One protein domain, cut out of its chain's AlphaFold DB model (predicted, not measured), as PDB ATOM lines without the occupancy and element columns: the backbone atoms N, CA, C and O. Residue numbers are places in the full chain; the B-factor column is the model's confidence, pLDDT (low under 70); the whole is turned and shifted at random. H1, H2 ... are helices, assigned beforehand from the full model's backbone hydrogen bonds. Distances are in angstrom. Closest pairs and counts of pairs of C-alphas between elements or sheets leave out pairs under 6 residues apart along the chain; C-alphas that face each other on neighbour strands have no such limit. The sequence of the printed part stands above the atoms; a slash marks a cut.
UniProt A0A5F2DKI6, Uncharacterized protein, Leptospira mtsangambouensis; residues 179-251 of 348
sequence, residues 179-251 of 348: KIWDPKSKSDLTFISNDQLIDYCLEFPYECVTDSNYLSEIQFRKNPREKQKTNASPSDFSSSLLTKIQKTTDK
ATOM      1  N   LYS A 179     135.838 114.522 154.269       51.50
ATOM      2  CA  LYS A 179     137.066 113.764 154.271       51.50
ATOM      3  C   LYS A 179     138.169 114.812 154.224       51.50
ATOM      4  O   LYS A 179     138.140 115.733 153.413       51.50
ATOM      5  N   ILE A 180     139.036 114.745 155.216       59.84
ATOM      6  CA  ILE A 180     140.143 115.669 155.407       59.84
ATOM      7  C   ILE A 180     141.388 114.830 155.200       59.84
ATOM      8  O   ILE A 180     141.421 113.681 155.651       59.84
ATOM      9  N   TRP A 181     142.393 115.409 154.550       73.25
ATOM     10  CA  TRP A 181     143.708 114.800 154.508       73.25
ATOM     11  C   TRP A 181     144.203 114.535 155.935       73.25
ATOM     12  O   TRP A 181     144.431 115.448 156.731       73.25
ATOM     13  N   ASP A 182     144.322 113.257 156.255       73.56
ATOM     14  CA  ASP A 182     144.889 112.725 157.480       73.56
ATOM     15  C   ASP A 182     146.257 112.110 157.135       73.56
ATOM     16  O   ASP A 182     146.315 110.978 156.636       73.56
ATOM     17  N   PRO A 183     147.364 112.861 157.294       77.31
ATOM     18  CA  PRO A 183     148.687 112.342 156.980       77.31
ATOM     19  C   PRO A 183     148.960 111.119 157.857       77.31
ATOM     20  O   PRO A 183     148.782 111.151 159.076       77.31
ATOM     21  N   LYS A 184     149.377 110.023 157.224       79.81
ATOM     22  CA  LYS A 184     149.659 108.757 157.901       79.81
ATOM     23  C   LYS A 184     151.155 108.585 158.057       79.81
ATOM     24  O   LYS A 184     151.932 108.987 157.191       79.81
ATOM     25  N   SER A 185     151.556 107.979 159.169       81.81
ATOM     26  CA  SER A 185     152.958 107.643 159.378       81.81
ATOM     27  C   SER A 185     153.402 106.571 158.380       81.81
ATOM     28  O   SER A 185     152.589 105.795 157.873       81.81
ATOM     29  N   LYS A 186     154.711 106.478 158.130       80.69
ATOM     30  CA  LYS A 186     155.273 105.444 157.251       80.69
ATOM     31  C   LYS A 186     154.871 104.027 157.680       80.69
ATOM     32  O   LYS A 186     154.550 103.205 156.830       80.69
ATOM     33  N   SER A 187     154.841 103.749 158.985       78.62
ATOM     34  CA  SER A 187     154.388 102.458 159.512       78.62
ATOM     35  C   SER A 187     152.923 102.193 159.191       78.62
ATOM     36  O   SER A 187     152.601 101.100 158.742       78.62
ATOM     37  N   ASP A 188     152.044 103.187 159.330       83.00
ATOM     38  CA  ASP A 188     150.618 102.999 159.042       83.00
ATOM     39  C   ASP A 188     150.392 102.696 157.561       83.00
ATOM     40  O   ASP A 188     149.610 101.809 157.227       83.00
ATOM     41  N   LEU A 189     151.118 103.386 156.675       83.12
ATOM     42  CA  LEU A 189     151.018 103.196 155.228       83.12
ATOM     43  C   LEU A 189     151.334 101.765 154.798       83.12
ATOM     44  O   LEU A 189     150.624 101.228 153.947       83.12
ATOM     45  N   THR A 190     152.325 101.115 155.417       81.12
ATOM     46  CA  THR A 190     152.683  99.731 155.062       81.12
ATOM     47  C   THR A 190     151.565  98.718 155.318       81.12
ATOM     48  O   THR A 190     151.518  97.687 154.650       81.12
ATOM     49  N   PHE A 191     150.628  99.016 156.225       83.44
ATOM     50  CA  PHE A 191     149.500  98.134 156.544       83.44
ATOM     51  C   PHE A 191     148.256  98.391 155.683       83.44
ATOM     52  O   PHE A 191     147.306  97.610 155.722       83.44
ATOM     53  N   ILE A 192     148.239  99.470 154.898       84.50
ATOM     54  CA  ILE A 192     147.109  99.807 154.028       84.50
ATOM     55  C   ILE A 192     147.179  98.957 152.761       84.50
ATOM     56  O   ILE A 192     148.239  98.815 152.147       84.50
ATOM     57  N   SER A 193     146.043  98.412 152.325       85.81
ATOM     58  CA  SER A 193     145.980  97.667 151.063       85.81
ATOM     59  C   SER A 193     146.274  98.563 149.854       85.81
ATOM     60  O   SER A 193     146.153  99.785 149.908       85.81
ATOM     61  N   ASN A 194     146.651  97.957 148.730       86.94
ATOM     62  CA  ASN A 194     146.906  98.701 147.496       86.94
ATOM     63  C   ASN A 194     145.717  99.546 147.056       86.94
ATOM     64  O   ASN A 194     145.891 100.717 146.743       86.94
ATOM     65  N   ASP A 195     144.516  98.969 147.064       85.56
ATOM     66  CA  ASP A 195     143.322  99.685 146.630       85.56
ATOM     67  C   ASP A 195     142.993 100.856 147.545       85.56
ATOM     68  O   ASP A 195     142.705 101.937 147.042       85.56
ATOM     69  N   GLN A 196     143.116 100.677 148.862       86.88
ATOM     70  CA  GLN A 196     142.895 101.755 149.823       86.88
ATOM     71  C   GLN A 196     143.918 102.885 149.667       86.88
ATOM     72  O   GLN A 196     143.532 104.048 149.724       86.88
ATOM     73  N   LEU A 197     145.199 102.563 149.458       87.69
ATOM     74  CA  LEU A 197     146.232 103.574 149.231       87.69
ATOM     75  C   LEU A 197     145.955 104.356 147.941       87.69
ATOM     76  O   LEU A 197     146.028 105.582 147.943       87.69
ATOM     77  N   ILE A 198     145.602 103.655 146.855       90.44
ATOM     78  CA  ILE A 198     145.261 104.294 145.581       90.44
ATOM     79  C   ILE A 198     144.026 105.184 145.745       90.44
ATOM     80  O   ILE A 198     144.062 106.339 145.337       90.44
ATOM     81  N   ASP A 199     142.951 104.681 146.355       86.94
ATOM     82  CA  ASP A 199     141.709 105.443 146.529       86.94
ATOM     83  C   ASP A 199     141.935 106.692 147.383       86.94
ATOM     84  O   ASP A 199     141.450 107.768 147.040       86.94
ATOM     85  N   TYR A 200     142.729 106.574 148.447       84.56
ATOM     86  CA  TYR A 200     143.082 107.699 149.304       84.56
ATOM     87  C   TYR A 200     143.913 108.757 148.565       84.56
ATOM     88  O   TYR A 200     143.621 109.950 148.637       84.56
ATOM     89  N   CYS A 201     144.905 108.321 147.787       87.50
ATOM     90  CA  CYS A 201     145.718 109.218 146.974       87.50
ATOM     91  C   CYS A 201     144.941 109.875 145.835       87.50
ATOM     92  O   CYS A 201     145.213 111.018 145.508       87.50
ATOM     93  N   LEU A 202     143.963 109.210 145.225       88.19
ATOM     94  CA  LEU A 202     143.149 109.831 144.172       88.19
ATOM     95  C   LEU A 202     142.090 110.787 144.721       88.19
ATOM     96  O   LEU A 202     141.593 111.647 143.990       88.19
ATOM     97  N   GLU A 203     141.766 110.654 146.004       83.69
ATOM     98  CA  GLU A 203     140.936 111.609 146.716       83.69
ATOM     99  C   GLU A 203     141.692 112.914 147.019       83.69
ATOM    100  O   GLU A 203     141.166 113.995 146.743       83.69
ATOM    101  N   PHE A 204     142.943 112.805 147.484       84.00
ATOM    102  CA  PHE A 204     143.840 113.923 147.819       84.00
ATOM    103  C   PHE A 204     145.166 113.834 147.043       84.00
ATOM    104  O   PHE A 204     146.220 113.543 147.620       84.00
ATOM    105  N   PRO A 205     145.146 114.020 145.710       87.44
ATOM    106  CA  PRO A 205     146.308 113.716 144.883       87.44
ATOM    107  C   PRO A 205     147.468 114.667 145.139       87.44
ATOM    108  O   PRO A 205     148.609 114.214 145.172       87.44
ATOM    109  N   TYR A 206     147.198 115.955 145.368       87.69
ATOM    110  CA  TYR A 206     148.241 116.944 145.632       87.69
ATOM    111  C   TYR A 206     148.984 116.654 146.937       87.69
ATOM    112  O   TYR A 206     150.212 116.607 146.955       87.69
ATOM    113  N   GLU A 207     148.249 116.398 148.015       87.19
ATOM    114  CA  GLU A 207     148.802 116.017 149.309       87.19
ATOM    115  C   GLU A 207     149.578 114.698 149.198       87.19
ATOM    116  O   GLU A 207     150.706 114.603 149.671       87.19
ATOM    117  N   CYS A 208     149.040 113.712 148.476       87.56
ATOM    118  CA  CYS A 208     149.707 112.427 148.279       87.56
ATOM    119  C   CYS A 208     151.064 112.535 147.549       87.56
ATOM    120  O   CYS A 208     151.992 111.803 147.890       87.56
ATOM    121  N   VAL A 209     151.221 113.439 146.573       88.12
ATOM    122  CA  VAL A 209     152.509 113.617 145.861       88.12
ATOM    123  C   VAL A 209     153.469 114.601 146.534       88.12
ATOM    124  O   VAL A 209     154.628 114.684 146.130       88.12
ATOM    125  N   THR A 210     153.003 115.358 147.530       84.25
ATOM    126  CA  THR A 210     153.823 116.318 148.290       84.25
ATOM    127  C   THR A 210     154.241 115.784 149.660       84.25
ATOM    128  O   THR A 210     155.270 116.209 150.184       84.25
ATOM    129  N   ASP A 211     153.512 114.814 150.215       86.81
ATOM    130  CA  ASP A 211     153.897 114.080 151.417       86.81
ATOM    131  C   ASP A 211     154.947 113.004 151.084       86.81
ATOM    132  O   ASP A 211     154.732 112.090 150.281       86.81
ATOM    133  N   SER A 212     156.111 113.097 151.731       86.88
ATOM    134  CA  SER A 212     157.251 112.211 151.483       86.88
ATOM    135  C   SER A 212     156.990 110.749 151.866       86.88
ATOM    136  O   SER A 212     157.537 109.841 151.230       86.88
ATOM    137  N   ASN A 213     156.137 110.488 152.862       87.38
ATOM    138  CA  ASN A 213     155.796 109.127 153.269       87.38
ATOM    139  C   ASN A 213     154.951 108.445 152.188       87.38
ATOM    140  O   ASN A 213     155.261 107.324 151.789       87.38
ATOM    141  N   TYR A 214     153.936 109.135 151.663       89.44
ATOM    142  CA  TYR A 214     153.087 108.608 150.591       89.44
ATOM    143  C   TYR A 214     153.860 108.427 149.290       89.44
ATOM    144  O   TYR A 214     153.750 107.378 148.650       89.44
ATOM    145  N   LEU A 215     154.690 109.408 148.927       87.69
ATOM    146  CA  LEU A 215     155.503 109.337 147.720       87.69
ATOM    147  C   LEU A 215     156.459 108.136 147.755       87.69
ATOM    148  O   LEU A 215     156.533 107.383 146.781       87.69
ATOM    149  N   SER A 216     157.146 107.923 148.882       87.62
ATOM    150  CA  SER A 216     158.062 106.786 149.042       87.62
ATOM    151  C   SER A 216     157.338 105.435 149.025       87.62
ATOM    152  O   SER A 216     157.811 104.501 148.382       87.62
ATOM    153  N   GLU A 217     156.161 105.332 149.649       89.50
ATOM    154  CA  GLU A 217     155.366 104.099 149.646       89.50
ATOM    155  C   GLU A 217     154.824 103.760 148.248       89.50
ATOM    156  O   GLU A 217     154.856 102.603 147.821       89.50
ATOM    157  N   ILE A 218     154.357 104.759 147.492       89.12
ATOM    158  CA  ILE A 218     153.910 104.564 146.107       89.12
ATOM    159  C   ILE A 218     155.063 104.075 145.234       89.12
ATOM    160  O   ILE A 218     154.877 103.140 144.451       89.12
ATOM    161  N   GLN A 219     156.249 104.674 145.365       87.06
ATOM    162  CA  GLN A 219     157.441 104.254 144.625       87.06
ATOM    163  C   GLN A 219     157.827 102.811 144.968       87.06
ATOM    164  O   GLN A 219     158.029 102.000 144.060       87.06
ATOM    165  N   PHE A 220     157.813 102.461 146.256       86.19
ATOM    166  CA  PHE A 220     158.064 101.098 146.721       86.19
ATOM    167  C   PHE A 220     157.074 100.089 146.120       86.19
ATOM    168  O   PHE A 220     157.459  99.027 145.627       86.19
ATOM    169  N   ARG A 221     155.776 100.424 146.078       86.06
ATOM    170  CA  ARG A 221     154.739  99.533 145.527       86.06
ATOM    171  C   ARG A 221     154.736  99.450 144.005       86.06
ATOM    172  O   ARG A 221     154.331  98.408 143.473       86.06
ATOM    173  N   LYS A 222     155.186 100.498 143.312       82.56
ATOM    174  CA  LYS A 222     155.372 100.507 141.853       82.56
ATOM    175  C   LYS A 222     156.557  99.653 141.413       82.56
ATOM    176  O   LYS A 222     156.460  99.026 140.362       82.56
ATOM    177  N   ASN A 223     157.633  99.601 142.202       75.69
ATOM    178  CA  ASN A 223     158.886  98.946 141.831       75.69
ATOM    179  C   ASN A 223     158.891  97.435 142.145       75.69
ATOM    180  O   ASN A 223     159.008  97.030 143.303       75.69
ATOM    181  N   PRO A 224     158.875  96.548 141.127       60.81
ATOM    182  CA  PRO A 224     158.891  95.098 141.349       60.81
ATOM    183  C   PRO A 224     160.207  94.602 141.972       60.81
ATOM    184  O   PRO A 224     160.227  93.585 142.661       60.81
ATOM    185  N   ARG A 225     161.313  95.330 141.749       57.38
ATOM    186  CA  ARG A 225     162.654  94.985 142.253       57.38
ATOM    187  C   ARG A 225     162.776  95.118 143.773       57.38
ATOM    188  O   ARG A 225     163.526  94.365 144.384       57.38
ATOM    189  N   GLU A 226     162.026  96.026 144.395       55.56
ATOM    190  CA  GLU A 226     162.010  96.168 145.859       55.56
ATOM    191  C   GLU A 226     161.121  95.103 146.524       55.56
ATOM    192  O   GLU A 226     161.443  94.624 147.612       55.56
ATOM    193  N   LYS A 227     160.082  94.624 145.819       55.03
ATOM    194  CA  LYS A 227     159.217  93.503 146.240       55.03
ATOM    195  C   LYS A 227     159.908  92.135 146.219       55.03
ATOM    196  O   LYS A 227     159.545  91.257 146.998       55.03
ATOM    197  N   GLN A 228     160.933  91.944 145.383       49.78
ATOM    198  CA  GLN A 228     161.710  90.695 145.359       49.78
ATOM    199  C   GLN A 228     162.468  90.423 146.670       49.78
ATOM    200  O   GLN A 228     162.811  89.276 146.938       49.78
ATOM    201  N   LYS A 229     162.683  91.433 147.526       52.09
ATOM    202  CA  LYS A 229     163.269  91.239 148.864       52.09
ATOM    203  C   LYS A 229     162.265  90.737 149.913       52.09
ATOM    204  O   LYS A 229     162.693  90.355 150.997       52.09
ATOM    205  N   THR A 230     160.959  90.742 149.628       49.72
ATOM    206  CA  THR A 230     159.899  90.526 150.635       49.72
ATOM    207  C   THR A 230     158.912  89.394 150.316       49.72
ATOM    208  O   THR A 230     157.932  89.242 151.038       49.72
ATOM    209  N   ASN A 231     159.165  88.545 149.307       42.34
ATOM    210  CA  ASN A 231     158.333  87.367 148.967       42.34
ATOM    211  C   ASN A 231     156.819  87.660 148.832       42.34
ATOM    212  O   ASN A 231     155.982  86.790 149.072       42.34
ATOM    213  N   ALA A 232     156.447  88.880 148.441       48.41
ATOM    214  CA  ALA A 232     155.054  89.254 148.231       48.41
ATOM    215  C   ALA A 232     154.627  88.969 146.781       48.41
ATOM    216  O   ALA A 232     155.309  89.363 145.834       48.41
ATOM    217  N   SER A 233     153.474  88.311 146.614       48.88
ATOM    218  CA  SER A 233     152.797  88.134 145.321       48.88
ATOM    219  C   SER A 233     152.671  89.482 144.584       48.88
ATOM    220  O   SER A 233     152.288  90.479 145.210       48.88
ATOM    221  N   PRO A 234     152.976  89.554 143.273       50.84
ATOM    222  CA  PRO A 234     152.838  90.772 142.491       50.84
ATOM    223  C   PRO A 234     151.355  91.084 142.268       50.84
ATOM    224  O   PRO A 234     150.780  90.805 141.224       50.84
ATOM    225  N   SER A 235     150.716  91.713 143.249       56.03
ATOM    226  CA  SER A 235     149.521  92.504 142.975       56.03
ATOM    227  C   SER A 235     149.925  93.643 142.034       56.03
ATOM    228  O   SER A 235     150.866  94.389 142.349       56.03
ATOM    229  N   ASP A 236     149.222  93.779 140.914       76.69
ATOM    230  CA  ASP A 236     149.504  94.746 139.854       76.69
ATOM    231  C   ASP A 236     149.074  96.173 140.257       76.69
ATOM    232  O   ASP A 236     148.148  96.778 139.720       76.69
ATOM    233  N   PHE A 237     149.731  96.696 141.301       85.69
ATOM    234  CA  PHE A 237     149.514  98.036 141.853       85.69
ATOM    235  C   PHE A 237     149.610  99.100 140.759       85.69
ATOM    236  O   PHE A 237     148.792 100.012 140.711       85.69
ATOM    237  N   SER A 238     150.592  98.956 139.868       86.19
ATOM    238  CA  SER A 238     150.854  99.900 138.788       86.19
ATOM    239  C   SER A 238     149.703  99.956 137.786       86.19
ATOM    240  O   SER A 238     149.260 101.056 137.459       86.19
ATOM    241  N   SER A 239     149.167  98.818 137.327       86.31
ATOM    242  CA  SER A 239     148.022  98.847 136.406       86.31
ATOM    243  C   SER A 239     146.733  99.318 137.083       86.31
ATOM    244  O   SER A 239     145.983 100.094 136.484       86.31
ATOM    245  N   SER A 240     146.498  98.929 138.344       89.12
ATOM    246  CA  SER A 240     145.343  99.400 139.123       89.12
ATOM    247  C   SER A 240     145.391 100.917 139.315       89.12
ATOM    248  O   SER A 240     144.404 101.613 139.057       89.12
ATOM    249  N   LEU A 241     146.562 101.452 139.674       91.00
ATOM    250  CA  LEU A 241     146.783 102.884 139.833       91.00
ATOM    251  C   LEU A 241     146.548 103.633 138.518       91.00
ATOM    252  O   LEU A 241     145.759 104.571 138.512       91.00
ATOM    253  N   LEU A 242     147.151 103.201 137.406       90.31
ATOM    254  CA  LEU A 242     146.954 103.841 136.096       90.31
ATOM    255  C   LEU A 242     145.478 103.834 135.672       90.31
ATOM    256  O   LEU A 242     144.939 104.860 135.264       90.31
ATOM    257  N   THR A 243     144.792 102.705 135.859       90.25
ATOM    258  CA  THR A 243     143.363 102.578 135.537       90.25
ATOM    259  C   THR A 243     142.513 103.540 136.369       90.25
ATOM    260  O   THR A 243     141.590 104.176 135.851       90.25
ATOM    261  N   LYS A 244     142.788 103.657 137.674       92.56
ATOM    262  CA  LYS A 244     142.035 104.549 138.563       92.56
ATOM    263  C   LYS A 244     142.402 106.027 138.359       92.56
ATOM    264  O   LYS A 244     141.503 106.865 138.456       92.56
ATOM    265  N   ILE A 245     143.651 106.351 138.006       91.94
ATOM    266  CA  ILE A 245     144.058 107.698 137.566       91.94
ATOM    267  C   ILE A 245     143.233 108.094 136.348       91.94
ATOM    268  O   ILE A 245     142.543 109.105 136.406       91.94
ATOM    269  N   GLN A 246     143.202 107.269 135.297       90.19
ATOM    270  CA  GLN A 246     142.459 107.592 134.079       90.19
ATOM    271  C   GLN A 246     140.962 107.791 134.351       90.19
ATOM    272  O   GLN A 246     140.384 108.789 133.930       90.19
ATOM    273  N   LYS A 247     140.342 106.921 135.163       88.00
ATOM    274  CA  LYS A 247     138.947 107.098 135.615       88.00
ATOM    275  C   LYS A 247     138.723 108.385 136.417       88.00
ATOM    276  O   LYS A 247     137.603 108.892 136.439       88.00
ATOM    277  N   THR A 248     139.735 108.869 137.132       85.81
ATOM    278  CA  THR A 248     139.665 110.106 137.924       85.81
ATOM    279  C   THR A 248     139.844 111.330 137.034       85.81
ATOM    280  O   THR A 248     139.059 112.269 137.148       85.81
ATOM    281  N   THR A 249     140.805 111.295 136.112       87.00
ATOM    282  CA  THR A 249     141.025 112.328 135.094       87.00
ATOM    283  C   THR A 249     139.798 112.487 134.200       87.00
ATOM    284  O   THR A 249     139.355 113.608 133.978       87.00
ATOM    285  N   ASP A 250     139.159 111.387 133.794       84.94
ATOM    286  CA  ASP A 250     137.937 111.399 132.979       84.94
ATOM    287  C   ASP A 250     136.750 112.115 133.651       84.94
ATOM    288  O   ASP A 250     135.816 112.540 132.972       84.94
ATOM    289  N   LYS A 251     136.763 112.236 134.986       81.75
ATOM    290  CA  LYS A 251     135.731 112.945 135.764       81.75
ATOM    291  C   LYS A 251     136.032 114.432 135.946       81.75
ATOM    292  O   LYS A 251     135.187 115.151 136.484       81.75
TER     293      LYS A 251
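Overview. This is residues 179 to 251 of the 348 residues of an uncharacterized protein of Leptospira mtsangambouensis (UniProt A0A5F2DKI6). Two helices, H2 and H4, make the middle of a small helical body, with the longest helix, H6, packed side by side on H2 at one side and the short H1 on H4 at the opposite side. Short H3 bridges from the end of H2 to the beginning of H4, while residues 225 to 231, in H5 and after it, stick out beyond the body. The printed part has 73 residues, with six named helices in the order H1, H2, H3, H4, H5, H6 and no named strand; the class is all helix. It is compact, with a radius of gyration of the C-alphas of 12.2 A, and spans 35 by 27 by 17 A.

Arrangement. H6, residues 237 to 249, touches H2, residues 194 to 203, at a shallow tilt of 25 degrees, the same way; their closest C-alphas, of Leu 241 and Ile 198, are 6.1 A apart. H4, residues 212 to 222, is the hub, touching four other helices. H4 and H6 touch only at their ends, H6 with residues 237 to 238 alone; the closest C-alphas, of Lys 222 and Ser 238, are 5.5 A apart. H2 and H4 are near each other. H1, residues 186 to 191, touches H4 at a steep tilt of 39 degrees, the same way, closest at the C-alphas of Lys 186 and Asn 213, 5.4 A apart. H1 and H2 are close but not clearly touching, at 7.7 A between the C-alphas of Leu 189 and Leu 197. H3, residues 205 to 210, is about perpendicular to H2, at 81 degrees; they are close but not clearly touching, with the closest C-alphas, of Cys 208 and Cys 201, 5.3 A apart. H3 and H4 only just touch, with 3 pairs of C-alphas within 8 A, and only at the corner; the closest are those of Val 209 and Leu 215, 5.5 A apart. H5, residues 224 to 227, only just touches H4, also with 3 pairs and only at the corner; the C-alphas of Glu 226 and Phe 220 come closest, at 6.4 A. H1 and H6 are apart. In H2, H3, H4 and H6 every O i to N i+4 pair is within hydrogen-bond range, in H1 1 of 2; H5 is too short for such a pair.

Along the chain. H6 is 17.9 A long from first to last C-alpha and ends at C-alpha 249 (141.025, 112.328, 135.094). H4 measures 15.3 A and H2 14.2 A, the latter beginning at C-alpha 194 (146.906, 98.701, 147.496). H1, 9.3 A, begins at C-alpha 186 (155.273, 105.444, 157.251). H3 measures 8.7 A and H5 5.2 A.

Size, cuts and confidence. The C-alphas of Lys 229 and Lys 251 are the two farthest apart, at 37.4 A. The printed part has no cut and no long link; the link from H5 to H6, 9 residues, is short, and the other links are tight. The mean pLDDT of the printed part is 79.2, with residues 179 to 180 and 224 to 235 under 70.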